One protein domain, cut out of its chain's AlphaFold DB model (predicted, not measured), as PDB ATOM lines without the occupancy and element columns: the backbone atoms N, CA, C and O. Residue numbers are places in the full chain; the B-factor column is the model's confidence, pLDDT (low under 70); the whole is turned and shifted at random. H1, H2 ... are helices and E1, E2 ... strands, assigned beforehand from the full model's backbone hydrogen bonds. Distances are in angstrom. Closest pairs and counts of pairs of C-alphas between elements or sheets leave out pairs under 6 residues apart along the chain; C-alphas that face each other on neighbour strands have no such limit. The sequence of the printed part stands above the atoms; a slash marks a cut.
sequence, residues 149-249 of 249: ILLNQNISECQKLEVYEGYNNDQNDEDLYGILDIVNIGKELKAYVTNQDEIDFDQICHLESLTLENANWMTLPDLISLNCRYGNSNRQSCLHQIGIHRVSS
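What this domain is: This is residues 149 to 249 of the 249 residues of the protein "F-box domain-containing protein" of Caenorhabditis remanei (UniProt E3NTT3). The chain winds in a short, loose solenoid of stacked turns: parallel strands E1 to E4 stand side by side as one wall, and H2, H3 and H4 lie in the returning stretches across from it. H1 sits before E1, the 168 to 173 loop sticks out, and a tail without named elements follows E4. The 101 printed residues run H1 E1 H2 E2 H3 E3 H4 E4, a mixed class with under half of the residues in named elements. The whole is compact, radius of gyration of the C-alphas 14.2 A, spanning 43 by 32 by 19 A.

Where its parts are: Find C-alpha 153 at (52.438, -20.131, 49.183), where H1, residues 153 to 156, begins. E1, 157 to 164, measures 18.6 A and bends by 78 degrees at 160; H2, 176 to 182, measures 10.2 A. E2, 184 to 191, measures 14.7 A and bends by 108 degrees at 187. Next come H3, 201 to 204, 5.4 A; E3, 209 to 213, 13.6 A; H4, 220 to 225, 8.8 A; and E4, 230 to 234, 13.5 A, ending at (43.866, -22.903, 18.962).

How they stand to each other: Look across the twisted sheet, order E1 E2 E3 E4: N 161 and O 188 are 2.9 A apart, N 191 and O 211 2.8 A, N 210 and O 230 3.1 A, each within hydrogen-bond range. E1, H2, E2, then E2, H3, E3, then E3, H4, E4 are strand-helix-strand units, parallel neighbours with a helix between, each crossover right-handed. H2 is on the sheet and near E1, with 6 pairs of C-alphas within 10 A. H3 only grazes the sheet with residues 203 to 204; the C-alphas of Leu 189 and Ile 204, the closest of E2 and H3, are 7.6 A apart. H4 is not on it, and is close but not clearly touching H3, closest C-alphas Phe 201 and Asp 222, 7.8 A. H1 is not on it, but only just, with 4 pairs within 10 A. In H4 every O i to N i+4 pair is within hydrogen-bond range, in H2 2 of 3; H1 and H3 are too short for such a pair.

The domain as a whole: The C-alphas of Gln 171 and Ser 249, the chain's last residue, are the farthest apart, 50.8 A. The printed part has no cut; the link E1 to H2 is long. Confidence is under 70 in residues 166 to 175, 193 to 200 and 228 to 249.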
ATOM      1  N   ILE A 149      56.055 -28.339  45.303       89.00
ATOM      2  CA  ILE A 149      56.334 -27.000  44.772       89.00
ATOM      3  C   ILE A 149      55.115 -26.100  44.998       89.00
ATOM      4  O   ILE A 149      55.270 -24.999  45.525       89.00
ATOM      5  N   LEU A 150      53.912 -26.579  44.666       89.62
ATOM      6  CA  LEU A 150      52.672 -25.797  44.744       89.62
ATOM      7  C   LEU A 150      52.181 -25.561  46.183       89.62
ATOM      8  O   LEU A 150      51.525 -24.559  46.450       89.62
ATOM      9  N   LEU A 151      52.567 -26.399  47.150       88.00
ATOM     10  CA  LEU A 151      52.343 -26.124  48.578       88.00
ATOM     11  C   LEU A 151      53.088 -24.879  49.086       88.00
ATOM     12  O   LEU A 151      52.792 -24.364  50.169       88.00
ATOM     13  N   ASN A 152      54.086 -24.397  48.347       89.94
ATOM     14  CA  ASN A 152      54.760 -23.164  48.694       89.94
ATOM     15  C   ASN A 152      53.883 -21.958  48.333       89.94
ATOM     16  O   ASN A 152      53.820 -21.569  47.172       89.94
ATOM     17  N   GLN A 153      53.302 -21.310  49.348       89.19
ATOM     18  CA  GLN A 153      52.438 -20.131  49.183       89.19
ATOM     19  C   GLN A 153      53.077 -18.994  48.378       89.19
ATOM     20  O   GLN A 153      52.386 -18.309  47.635       89.19
ATOM     21  N   ASN A 154      54.398 -18.798  48.482       90.38
ATOM     22  CA  ASN A 154      55.052 -17.767  47.676       90.38
ATOM     23  C   ASN A 154      55.065 -18.134  46.189       90.38
ATOM     24  O   ASN A 154      55.180 -17.243  45.371       90.38
ATOM     25  N   ILE A 155      55.001 -19.414  45.827       92.12
ATOM     26  CA  ILE A 155      54.983 -19.865  44.431       92.12
ATOM     27  C   ILE A 155      53.547 -19.951  43.908       92.12
ATOM     28  O   ILE A 155      53.295 -19.544  42.776       92.12
ATOM     29  N   SER A 156      52.614 -20.469  44.714       92.06
ATOM     30  CA  SER A 156      51.226 -20.683  44.294       92.06
ATOM     31  C   SER A 156      50.401 -19.403  44.178       92.06
ATOM     32  O   SER A 156      49.404 -19.402  43.466       92.06
ATOM     33  N   GLU A 157      50.809 -18.299  44.804       93.19
ATOM     34  CA  GLU A 157      50.244 -16.975  44.527       93.19
ATOM     35  C   GLU A 157      51.005 -16.314  43.369       93.19
ATOM     36  O   GLU A 157      52.026 -15.652  43.565       93.19
ATOM     37  N   CYS A 158      50.513 -16.486  42.139       94.75
ATOM     38  CA  CYS A 158      51.195 -15.997  40.940       94.75
ATOM     39  C   CYS A 158      50.331 -15.024  40.129       94.75
ATOM     40  O   CYS A 158      49.108 -15.076  40.109       94.75
ATOM     41  N   GLN A 159      50.975 -14.090  39.433       95.12
ATOM     42  CA  GLN A 159      50.314 -13.204  38.481       95.12
ATOM     43  C   GLN A 159      50.049 -13.925  37.155       95.12
ATOM     44  O   GLN A 159      49.005 -13.709  36.534       95.12
ATOM     45  N   LYS A 160      51.003 -14.750  36.724       95.94
ATOM     46  CA  LYS A 160      50.932 -15.526  35.492       95.94
ATOM     47  C   LYS A 160      51.254 -16.986  35.780       95.94
ATOM     48  O   LYS A 160      52.272 -17.257  36.414       95.94
ATOM     49  N   LEU A 161      50.439 -17.888  35.244       95.12
ATOM     50  CA  LEU A 161      50.706 -19.319  35.203       95.12
ATOM     51  C   LEU A 161      50.812 -19.787  33.752       95.12
ATOM     52  O   LEU A 161      49.952 -19.487  32.924       95.12
ATOM     53  N   GLU A 162      51.862 -20.537  33.447       94.31
ATOM     54  CA  GLU A 162      52.057 -21.171  32.150       94.31
ATOM     55  C   GLU A 162      52.376 -22.658  32.341       94.31
ATOM     56  O   GLU A 162      53.371 -22.994  32.981       94.31
ATOM     57  N   VAL A 163      51.516 -23.535  31.815       91.19
ATOM     58  CA  VAL A 163      51.584 -24.994  31.994       91.19
ATOM     59  C   VAL A 163      51.740 -25.693  30.646       91.19
ATOM     60  O   VAL A 163      50.957 -25.473  29.715       91.19
ATOM     61  N   TYR A 164      52.735 -26.571  30.575       87.50
ATOM     62  CA  TYR A 164      53.000 -27.487  29.475       87.50
ATOM     63  C   TYR A 164      52.865 -28.924  29.995       87.50
ATOM     64  O   TYR A 164      53.556 -29.300  30.940       87.50
ATOM     65  N   GLU A 165      52.003 -29.740  29.390       75.69
ATOM     66  CA  GLU A 165      52.047 -31.196  29.580       75.69
ATOM     67  C   GLU A 165      52.913 -31.803  28.453       75.69
ATOM     68  O   GLU A 165      52.863 -31.382  27.293       75.69
ATOM     69  N   GLY A 166      53.775 -32.769  28.758       64.94
ATOM     70  CA  GLY A 166      54.545 -33.423  27.701       64.94
ATOM     71  C   GLY A 166      53.703 -34.410  26.903       64.94
ATOM     72  O   GLY A 166      52.823 -35.085  27.430       64.94
ATOM     73  N   TYR A 167      54.058 -34.572  25.629       53.88
ATOM     74  CA  TYR A 167      53.372 -35.413  24.640       53.88
ATOM     75  C   TYR A 167      53.256 -36.919  24.979       53.88
ATOM     76  O   TYR A 167      52.653 -37.646  24.200       53.88
ATOM     77  N   ASN A 168      53.830 -37.408  26.087       50.44
ATOM     78  CA  ASN A 168      53.925 -38.841  26.417       50.44
ATOM     79  C   ASN A 168      53.603 -39.177  27.887       50.44
ATOM     80  O   ASN A 168      54.014 -40.229  28.379       50.44
ATOM     81  N   ASN A 169      52.917 -38.297  28.614       50.81
ATOM     82  CA  ASN A 169      52.657 -38.507  30.038       50.81
ATOM     83  C   ASN A 169      51.353 -39.284  30.287       50.81
ATOM     84  O   ASN A 169      50.438 -38.785  30.924       50.81
ATOM     85  N   ASP A 170      51.316 -40.561  29.894       50.88
ATOM     86  CA  ASP A 170      50.301 -41.521  30.378       50.88
ATOM     87  C   ASP A 170      50.467 -41.839  31.890       50.88
ATOM     88  O   ASP A 170      49.783 -42.711  32.422       50.88
ATOM     89  N   GLN A 171      51.435 -41.208  32.574       45.41
ATOM     90  CA  GLN A 171      51.830 -41.500  33.961       45.41
ATOM     91  C   GLN A 171      51.702 -40.330  34.942       45.41
ATOM     92  O   GLN A 171      51.885 -40.550  36.139       45.41
ATOM     93  N   ASN A 172      51.415 -39.109  34.480       51.78
ATOM     94  CA  ASN A 172      51.118 -38.011  35.396       51.78
ATOM     95  C   ASN A 172      49.600 -37.881  35.495       51.78
ATOM     96  O   ASN A 172      48.989 -37.226  34.663       51.78
ATOM     97  N   ASP A 173      49.029 -38.475  36.542       52.84
ATOM     98  CA  ASP A 173      47.618 -38.310  36.929       52.84
ATOM     99  C   ASP A 173      47.305 -36.873  37.423       52.84
ATOM    100  O   ASP A 173      46.211 -36.602  37.916       52.84
ATOM    101  N   GLU A 174      48.281 -35.956  37.387       61.41
ATOM    102  CA  GLU A 174      48.090 -34.566  37.799       61.41
ATOM    103  C   GLU A 174      47.544 -33.739  36.637       61.41
ATOM    104  O   GLU A 174      48.277 -33.190  35.814       61.41
ATOM    105  N   ASP A 175      46.221 -33.662  36.625       69.00
ATOM    106  CA  ASP A 175      45.427 -32.876  35.700       69.00
ATOM    107  C   ASP A 175      45.533 -31.370  35.998       69.00
ATOM    108  O   ASP A 175      45.620 -30.948  37.157       69.00
ATOM    109  N   LEU A 176      45.450 -30.526  34.959       78.62
ATOM    110  CA  LEU A 176      45.403 -29.058  35.084       78.62
ATOM    111  C   LEU A 176      44.387 -28.580  36.139       78.62
ATOM    112  O   LEU A 176      44.636 -27.588  36.820       78.62
ATOM    113  N   TYR A 177      43.279 -29.306  36.319       78.94
ATOM    114  CA  TYR A 177      42.303 -29.056  37.381       78.94
ATOM    115  C   TYR A 177      42.943 -29.043  38.781       78.94
ATOM    116  O   TYR A 177      42.723 -28.113  39.552       78.94
ATOM    117  N   GLY A 178      43.787 -30.030  39.101       81.19
ATOM    118  CA  GLY A 178      44.465 -30.117  40.398       81.19
ATOM    119  C   GLY A 178      45.485 -28.998  40.618       81.19
ATOM    120  O   GLY A 178      45.657 -28.526  41.739       81.19
ATOM    121  N   ILE A 179      46.124 -28.518  39.548       87.38
ATOM    122  CA  ILE A 179      47.013 -27.349  39.618       87.38
ATOM    123  C   ILE A 179      46.202 -26.095  39.946       87.38
ATOM    124  O   ILE A 179      46.599 -25.312  40.809       87.38
ATOM    125  N   LEU A 180      45.069 -25.912  39.271       87.00
ATOM    126  CA  LEU A 180      44.193 -24.751  39.432       87.00
ATOM    127  C   LEU A 180      43.519 -24.704  40.815       87.00
ATOM    128  O   LEU A 180      43.383 -23.620  41.379       87.00
ATOM    129  N   ASP A 181      43.226 -25.856  41.425       86.38
ATOM    130  CA  ASP A 181      42.714 -25.938  42.806       86.38
ATOM    131  C   ASP A 181      43.722 -25.413  43.853       86.38
ATOM    132  O   ASP A 181      43.347 -24.896  44.906       86.38
ATOM    133  N   ILE A 182      45.026 -25.503  43.563       88.69
ATOM    134  CA  ILE A 182      46.096 -25.116  44.499       88.69
ATOM    135  C   ILE A 182      46.649 -23.716  44.195       88.69
ATOM    136  O   ILE A 182      47.024 -22.977  45.112       88.69
ATOM    137  N   VAL A 183      46.760 -23.354  42.916       90.69
ATOM    138  CA  VAL A 183      47.421 -22.124  42.460       90.69
ATOM    139  C   VAL A 183      46.407 -21.005  42.316       90.69
ATOM    140  O   VAL A 183      45.446 -21.134  41.577       90.69
ATOM    141  N   ASN A 184      46.665 -19.860  42.941       91.75
ATOM    142  CA  ASN A 184      45.861 -18.659  42.769       91.75
ATOM    143  C   ASN A 184      46.486 -17.746  41.703       91.75
ATOM    144  O   ASN A 184      47.588 -17.222  41.894       91.75
ATOM    145  N   ILE A 185      45.776 -17.551  40.588       92.44
ATOM    146  CA  ILE A 185      46.260 -16.808  39.419       92.44
ATOM    147  C   ILE A 185      45.653 -15.406  39.388       92.44
ATOM    148  O   ILE A 185      44.440 -15.226  39.332       92.44
ATOM    149  N   GLY A 186      46.510 -14.388  39.365       91.12
ATOM    150  CA  GLY A 186      46.084 -12.994  39.414       91.12
ATOM    151  C   GLY A 186      45.683 -12.378  38.071       91.12
ATOM    152  O   GLY A 186      44.850 -11.474  38.063       91.12
ATOM    153  N   LYS A 187      46.300 -12.773  36.943       91.31
ATOM    154  CA  LYS A 187      46.074 -12.099  35.646       91.31
ATOM    155  C   LYS A 187      46.061 -12.998  34.421       91.31
ATOM    156  O   LYS A 187      45.225 -12.774  33.552       91.31
ATOM    157  N   GLU A 188      47.006 -13.922  34.286       92.62
ATOM    158  CA  GLU A 188      47.213 -14.629  33.020       92.62
ATOM    159  C   GLU A 188      47.383 -16.131  33.216       92.62
ATOM    160  O   GLU A 188      48.216 -16.566  34.006       92.62
ATOM    161  N   LEU A 189      46.634 -16.915  32.441       91.19
ATOM    162  CA  LEU A 189      46.796 -18.362  32.344       91.19
ATOM    163  C   LEU A 189      47.100 -18.748  30.897       91.19
ATOM    164  O   LEU A 189      46.383 -18.352  29.972       91.19
ATOM    165  N   LYS A 190      48.131 -19.569  30.711       90.31
ATOM    166  CA  LYS A 190      48.379 -20.296  29.468       90.31
ATOM    167  C   LYS A 190      48.510 -21.784  29.751       90.31
ATOM    168  O   LYS A 190      49.433 -22.186  30.449       90.31
ATOM    169  N   ALA A 191      47.628 -22.591  29.186       87.62
ATOM    170  CA  ALA A 191      47.722 -24.041  29.243       87.62
ATOM    171  C   ALA A 191      47.786 -24.598  27.822       87.62
ATOM    172  O   ALA A 191      46.859 -24.402  27.035       87.62
ATOM    173  N   TYR A 192      48.886 -25.274  27.492       81.38
ATOM    174  CA  TYR A 192      49.120 -25.795  26.138       81.38
ATOM    175  C   TYR A 192      48.660 -27.232  25.943       81.38
ATOM    176  O   TYR A 192      48.900 -27.826  24.896       81.38
ATOM    177  N   VAL A 193      47.987 -27.810  26.934       65.81
ATOM    178  CA  VAL A 193      47.545 -29.192  26.845       65.81
ATOM    179  C   VAL A 193      46.308 -29.384  27.696       65.81
ATOM    180  O   VAL A 193      46.405 -29.541  28.902       65.81
ATOM    181  N   THR A 194      45.118 -29.337  27.105       60.00
ATOM    182  CA  THR A 194      43.930 -29.775  27.842       60.00
ATOM    183  C   THR A 194      43.272 -30.933  27.115       60.00
ATOM    184  O   THR A 194      42.360 -30.730  26.324       60.00
ATOM    185  N   ASN A 195      43.710 -32.157  27.419       60.19
ATOM    186  CA  ASN A 195      42.893 -33.368  27.227       60.19
ATOM    187  C   ASN A 195      41.872 -33.555  28.372       60.19
ATOM    188  O   ASN A 195      41.306 -34.630  28.526       60.19
ATOM    189  N   GLN A 196      41.666 -32.514  29.183       63.59
ATOM    190  CA  GLN A 196      40.738 -32.489  30.307       63.59
ATOM    191  C   GLN A 196      39.290 -32.422  29.828       63.59
ATOM    192  O   GLN A 196      39.002 -31.752  28.836       63.59
ATOM    193  N   ASP A 197      38.386 -33.066  30.561       62.03
ATOM    194  CA  ASP A 197      36.944 -33.014  30.292       62.03
ATOM    195  C   ASP A 197      36.236 -31.885  31.072       62.03
ATOM    196  O   ASP A 197      35.124 -31.500  30.711       62.03
ATOM    197  N   GLU A 198      36.872 -31.321  32.110       65.50
ATOM    198  CA  GLU A 198      36.308 -30.257  32.955       65.50
ATOM    199  C   GLU A 198      37.416 -29.404  33.609       65.50
ATOM    200  O   GLU A 198      38.469 -29.916  33.987       65.50
ATOM    201  N   ILE A 199      37.186 -28.091  33.746       69.75
ATOM    202  CA  ILE A 199      38.035 -27.154  34.503       69.75
ATOM    203  C   ILE A 199      37.142 -26.258  35.364       69.75
ATOM    204  O   ILE A 199      36.045 -25.899  34.933       69.75
ATOM    205  N   ASP A 200      37.629 -25.852  36.542       69.62
ATOM    206  CA  ASP A 200      36.992 -24.806  37.345       69.62
ATOM    207  C   ASP A 200      36.936 -23.477  36.570       69.62
ATOM    208  O   ASP A 200      37.924 -22.752  36.405       69.62
ATOM    209  N   PHE A 201      35.744 -23.176  36.057       72.06
ATOM    210  CA  PHE A 201      35.488 -22.006  35.234       72.06
ATOM    211  C   PHE A 201      35.555 -20.695  36.036       72.06
ATOM    212  O   PHE A 201      35.942 -19.660  35.484       72.06
ATOM    213  N   ASP A 202      35.230 -20.720  37.333       75.12
ATOM    214  CA  ASP A 202      35.122 -19.509  38.152       75.12
ATOM    215  C   ASP A 202      36.491 -18.845  38.347       75.12
ATOM    216  O   ASP A 202      36.611 -17.619  38.271       75.12
ATOM    217  N   GLN A 203      37.549 -19.643  38.503       75.31
ATOM    218  CA  GLN A 203      38.905 -19.123  38.644       75.31
ATOM    219  C   GLN A 203      39.437 -18.494  37.346       75.31
ATOM    220  O   GLN A 203      40.118 -17.465  37.377       75.31
ATOM    221  N   ILE A 204      39.123 -19.085  36.190       79.31
ATOM    222  CA  ILE A 204      39.695 -18.665  34.901       79.31
ATOM    223  C   ILE A 204      38.896 -17.549  34.218       79.31
ATOM    224  O   ILE A 204      39.457 -16.775  33.440       79.31
ATOM    225  N   CYS A 205      37.597 -17.420  34.512       74.44
ATOM    226  CA  CYS A 205      36.712 -16.490  33.806       74.44
ATOM    227  C   CYS A 205      36.997 -15.007  34.082       74.44
ATOM    228  O   CYS A 205      36.553 -14.142  33.324       74.44
ATOM    229  N   HIS A 206      37.738 -14.696  35.147       79.88
ATOM    230  CA  HIS A 206      38.074 -13.330  35.553       79.88
ATOM    231  C   HIS A 206      39.500 -12.902  35.182       79.88
ATOM    232  O   HIS A 206      39.887 -11.765  35.460       79.88
ATOM    233  N   LEU A 207      40.274 -13.784  34.546       84.62
ATOM    234  CA  LEU A 207      41.651 -13.496  34.155       84.62
ATOM    235  C   LEU A 207      41.708 -12.450  33.038       84.62
ATOM    236  O   LEU A 207      40.869 -12.418  32.143       84.62
ATOM    237  N   GLU A 208      42.734 -11.600  33.049       86.81
ATOM    238  CA  GLU A 208      42.951 -10.602  32.000       86.81
ATOM    239  C   GLU A 208      43.298 -11.258  30.655       86.81
ATOM    240  O   GLU A 208      42.881 -10.763  29.603       86.81
ATOM    241  N   SER A 209      44.053 -12.359  30.696       85.69
ATOM    242  CA  SER A 209      44.506 -13.102  29.523       85.69
ATOM    243  C   SER A 209      44.384 -14.608  29.743       85.69
ATOM    244  O   SER A 209      44.885 -15.136  30.735       85.69
ATOM    245  N   LEU A 210      43.751 -15.300  28.798       86.94
ATOM    246  CA  LEU A 210      43.562 -16.749  28.833       86.94
ATOM    247  C   LEU A 210      43.988 -17.370  27.499       86.94
ATOM    248  O   LEU A 210      43.524 -16.971  26.430       86.94
ATOM    249  N   THR A 211      44.878 -18.356  27.547       86.06
ATOM    250  CA  THR A 211      45.245 -19.187  26.394       86.06
ATOM    251  C   THR A 211      45.058 -20.645  26.771       86.06
ATOM    252  O   THR A 211      45.700 -21.119  27.703       86.06
ATOM    253  N   LEU A 212      44.189 -21.346  26.048       83.19
ATOM    254  CA  LEU A 212      43.929 -22.769  26.248       83.19
ATOM    255  C   LEU A 212      44.089 -23.492  24.911       83.19
ATOM    256  O   LEU A 212      43.459 -23.128  23.912       83.19
ATOM    257  N   GLU A 213      44.925 -24.520  24.888       78.12
ATOM    258  CA  GLU A 213      45.100 -25.404  23.739       78.12
ATOM    259  C   GLU A 213      44.299 -26.693  23.938       78.12
ATOM    260  O   GLU A 213      44.322 -27.292  25.009       78.12
ATOM    261  N   ASN A 214      43.588 -27.127  22.892       72.19
ATOM    262  CA  ASN A 214      42.732 -28.321  22.907       72.19
ATOM    263  C   ASN A 214      41.546 -28.281  23.896       72.19
ATOM    264  O   ASN A 214      41.048 -29.328  24.287       72.19
ATOM    265  N   ALA A 215      41.010 -27.099  24.230       74.50
ATOM    266  CA  ALA A 215      39.839 -26.927  25.109       74.50
ATOM    267  C   ALA A 215      38.508 -27.393  24.475       74.50
ATOM    268  O   ALA A 215      37.602 -26.604  24.199       74.50
ATOM    269  N   ASN A 216      38.392 -28.690  24.183       71.88
ATOM    270  CA  ASN A 216      37.236 -29.278  23.503       71.88
ATOM    271  C   ASN A 216      35.985 -29.356  24.382       71.88
ATOM    272  O   ASN A 216      34.879 -29.394  23.845       71.88
ATOM    273  N   TRP A 217      36.178 -29.341  25.697       73.56
ATOM    274  CA  TRP A 217      35.147 -29.351  26.730       73.56
ATOM    275  C   TRP A 217      34.423 -28.003  26.879       73.56
ATOM    276  O   TRP A 217      33.280 -27.976  27.326       73.56
ATOM    277  N   MET A 218      35.034 -26.884  26.462       76.00
ATOM    278  CA  MET A 218      34.404 -25.566  26.581       76.00
ATOM    279  C   MET A 218      33.195 -25.424  25.654       76.00
ATOM    280  O   MET A 218      33.281 -25.612  24.434       76.00
ATOM    281  N   THR A 219      32.071 -24.999  26.225       78.06
ATOM    282  CA  THR A 219      30.856 -24.687  25.478       78.06
ATOM    283  C   THR A 219      30.826 -23.219  25.033       78.06
ATOM    284  O   THR A 219      31.581 -22.368  25.503       78.06
ATOM    285  N   LEU A 220      29.932 -22.888  24.093       75.50
ATOM    286  CA  LEU A 220      29.732 -21.498  23.663       75.50
ATOM    287  C   LEU A 220      29.287 -20.570  24.818       75.50
ATOM    288  O   LEU A 220      29.813 -19.461  24.888       75.50
ATOM    289  N   PRO A 221      28.356 -20.970  25.711       79.38
ATOM    290  CA  PRO A 221      28.071 -20.222  26.933       79.38
ATOM    291  C   PRO A 221      29.316 -19.896  27.759       79.38
ATOM    292  O   PRO A 221      29.485 -18.732  28.112       79.38
ATOM    293  N   ASP A 222      30.206 -20.870  27.970       77.94
ATOM    294  CA  ASP A 222      31.439 -20.681  28.749       77.94
ATOM    295  C   ASP A 222      32.345 -19.631  28.095       77.94
ATOM    296  O   ASP A 222      32.862 -18.728  28.744       77.94
ATOM    297  N   LEU A 223      32.484 -19.674  26.767       75.44
ATOM    298  CA  LEU A 223      33.249 -18.667  26.026       75.44
ATOM    299  C   LEU A 223      32.653 -17.255  26.144       75.44
ATOM    300  O   LEU A 223      33.394 -16.276  26.108       75.44
ATOM    301  N   ILE A 224      31.327 -17.136  26.266       75.38
ATOM    302  CA  ILE A 224      30.634 -15.848  26.425       75.38
ATOM    303  C   ILE A 224      30.780 -15.313  27.855       75.38
ATOM    304  O   ILE A 224      30.826 -14.096  28.041       75.38
ATOM    305  N   SER A 225      30.845 -16.191  28.858       79.44
ATOM    306  CA  SER A 225      31.043 -15.802  30.257       79.44
ATOM    307  C   SER A 225      32.490 -15.453  30.602       79.44
ATOM    308  O   SER A 225      32.719 -14.874  31.664       79.44
ATOM    309  N   LEU A 226      33.460 -15.728  29.720       78.56
ATOM    310  CA  LEU A 226      34.832 -15.246  29.884       78.56
ATOM    311  C   LEU A 226      34.859 -13.711  29.885       78.56
ATOM    312  O   LEU A 226      34.596 -13.058  28.875       78.56
ATOM    313  N   ASN A 227      35.256 -13.125  31.010       73.56
ATOM    314  CA  ASN A 227      35.475 -11.689  31.156       73.56
ATOM    315  C   ASN A 227      36.946 -11.314  30.897       73.56
ATOM    316  O   ASN A 227      37.505 -10.422  31.541       73.56
ATOM    317  N   CYS A 228      37.589 -12.017  29.964       65.19
ATOM    318  CA  CYS A 228      38.983 -11.785  29.617       65.19
ATOM    319  C   CYS A 228      39.129 -10.584  28.681       65.19
ATOM    320  O   CYS A 228      38.302 -10.349  27.798       65.19
ATOM    321  N   ARG A 229      40.227  -9.831  28.827       63.88
ATOM    322  CA  ARG A 229      40.583  -8.779  27.858       63.88
ATOM    323  C   ARG A 229      41.130  -9.380  26.571       63.88
ATOM    324  O   ARG A 229      40.882  -8.837  25.499       63.88
ATOM    325  N   TYR A 230      41.859 -10.489  26.690       57.62
ATOM    326  CA  TYR A 230      42.443 -11.223  25.575       57.62
ATOM    327  C   TYR A 230      42.218 -12.723  25.773       57.62
ATOM    328  O   TYR A 230      42.466 -13.257  26.851       57.62
ATOM    329  N   GLY A 231      41.750 -13.404  24.730       55.88
ATOM    330  CA  GLY A 231      41.574 -14.852  24.719       55.88
ATOM    331  C   GLY A 231      42.106 -15.428  23.415       55.88
ATOM    332  O   GLY A 231      41.865 -14.841  22.361       55.88
ATOM    333  N   ASN A 232      42.830 -16.546  23.478       58.66
ATOM    334  CA  ASN A 232      43.223 -17.309  22.295       58.66
ATOM    335  C   ASN A 232      42.919 -18.797  22.499       58.66
ATOM    336  O   ASN A 232      43.339 -19.392  23.490       58.66
ATOM    337  N   SER A 233      42.213 -19.391  21.538       52.53
ATOM    338  CA  SER A 233      41.919 -20.821  21.496       52.53
ATOM    339  C   SER A 233      42.374 -21.368  20.148       52.53
ATOM    340  O   SER A 233      41.836 -21.002  19.100       52.53
ATOM    341  N   ASN A 234      43.385 -22.235  20.165       48.72
ATOM    342  CA  ASN A 234      43.866 -22.903  18.962       48.72
ATOM    343  C   ASN A 234      43.135 -24.242  18.806       48.72
ATOM    344  O   ASN A 234      43.498 -25.233  19.431       48.72
ATOM    345  N   ARG A 235      42.118 -24.288  17.937       43.94
ATOM    346  CA  ARG A 235      41.605 -25.545  17.369       43.94
ATOM    347  C   ARG A 235      42.285 -25.803  16.030       43.94
ATOM    348  O   ARG A 235      42.051 -25.067  15.069       43.94
ATOM    349  N   GLN A 236      43.030 -26.900  15.899       36.69
ATOM    350  CA  GLN A 236      43.165 -27.511  14.577       36.69
ATOM    351  C   GLN A 236      41.785 -28.067  14.197       36.69
ATOM    352  O   GLN A 236      41.265 -28.960  14.854       36.69
ATOM    353  N   SER A 237      41.184 -27.495  13.149       30.31
ATOM    354  CA  SER A 237      39.847 -27.776  12.591       30.31
ATOM    355  C   SER A 237      38.622 -27.182  13.309       30.31
ATOM    356  O   SER A 237      37.684 -27.879  13.667       30.31
ATOM    357  N   CYS A 238      38.556 -25.850  13.392       25.28
ATOM    358  CA  CYS A 238      37.344 -25.093  13.039       25.28
ATOM    359  C   CYS A 238      37.749 -23.656  12.688       25.28
ATOM    360  O   CYS A 238      38.362 -22.957  13.488       25.28
ATOM    361  N   LEU A 239      37.418 -23.222  11.471       27.88
ATOM    362  CA  LEU A 239      37.494 -21.827  11.042       27.88
ATOM    363  C   LEU A 239      36.712 -20.958  12.037       27.88
ATOM    364  O   LEU A 239      35.494 -21.078  12.072       27.88
ATOM    365  N   HIS A 240      37.407 -20.154  12.843       27.11
ATOM    366  CA  HIS A 240      37.157 -18.742  13.171       27.11
ATOM    367  C   HIS A 240      38.188 -18.322  14.235       27.11
ATOM    368  O   HIS A 240      38.180 -18.820  15.356       27.11
ATOM    369  N   GLN A 241      39.091 -17.411  13.864       31.17
ATOM    370  CA  GLN A 241      39.960 -16.702  14.803       31.17
ATOM    371  C   GLN A 241      39.087 -15.935  15.799       31.17
ATOM    372  O   GLN A 241      38.332 -15.052  15.393       31.17
ATOM    373  N   ILE A 242      39.215 -16.223  17.092       33.84
ATOM    374  CA  ILE A 242      38.744 -15.307  18.130       33.84
ATOM    375  C   ILE A 242      39.948 -14.467  18.549       33.84
ATOM    376  O   ILE A 242      40.761 -14.875  19.366       33.84
ATOM    377  N   GLY A 243      40.068 -13.293  17.929       34.78
ATOM    378  CA  GLY A 243      40.767 -12.147  18.493       34.78
ATOM    379  C   GLY A 243      39.707 -11.148  18.939       34.78
ATOM    380  O   GLY A 243      39.013 -10.580  18.097       34.78
ATOM    381  N   ILE A 244      39.542 -10.941  20.246       29.56
ATOM    382  CA  ILE A 244      38.601  -9.936  20.751       29.56
ATOM    383  C   ILE A 244      39.366  -8.633  20.966       29.56
ATOM    384  O   ILE A 244      39.936  -8.375  22.018       29.56
ATOM    385  N   HIS A 245      39.367  -7.791  19.934       28.67
ATOM    386  CA  HIS A 245      39.621  -6.365  20.091       28.67
ATOM    387  C   HIS A 245      38.331  -5.681  20.550       28.67
ATOM    388  O   HIS A 245      37.335  -5.679  19.826       28.67
ATOM    389  N   ARG A 246      38.367  -4.999  21.697       24.47
ATOM    390  CA  ARG A 246      37.491  -3.845  21.934       24.47
ATOM    391  C   ARG A 246      38.336  -2.587  22.040       24.47
ATOM    392  O   ARG A 246      38.868  -2.248  23.090       24.47
ATOM    393  N   VAL A 247      38.444  -1.907  20.904       32.00
ATOM    394  CA  VAL A 247      38.686  -0.467  20.865       32.00
ATOM    395  C   VAL A 247      37.353   0.200  21.168       32.00
ATOM    396  O   VAL A 247      36.373  -0.035  20.462       32.00
ATOM    397  N   SER A 248      37.320   1.057  22.178       26.94
ATOM    398  CA  SER A 248      36.297   2.093  22.262       26.94
ATOM    399  C   SER A 248      36.864   3.294  23.010       26.94
ATOM    400  O   SER A 248      37.113   3.216  24.210       26.94
ATOM    401  N   SER A 249      37.134   4.312  22.185       34.28
ATOM    402  CA  SER A 249      37.124   5.770  22.391       34.28
ATOM    403  C   SER A 249      36.864   6.316  23.791       34.28
ATOM    404  O   SER A 249      35.784   5.990  24.333       34.28
TER     405      SER A 249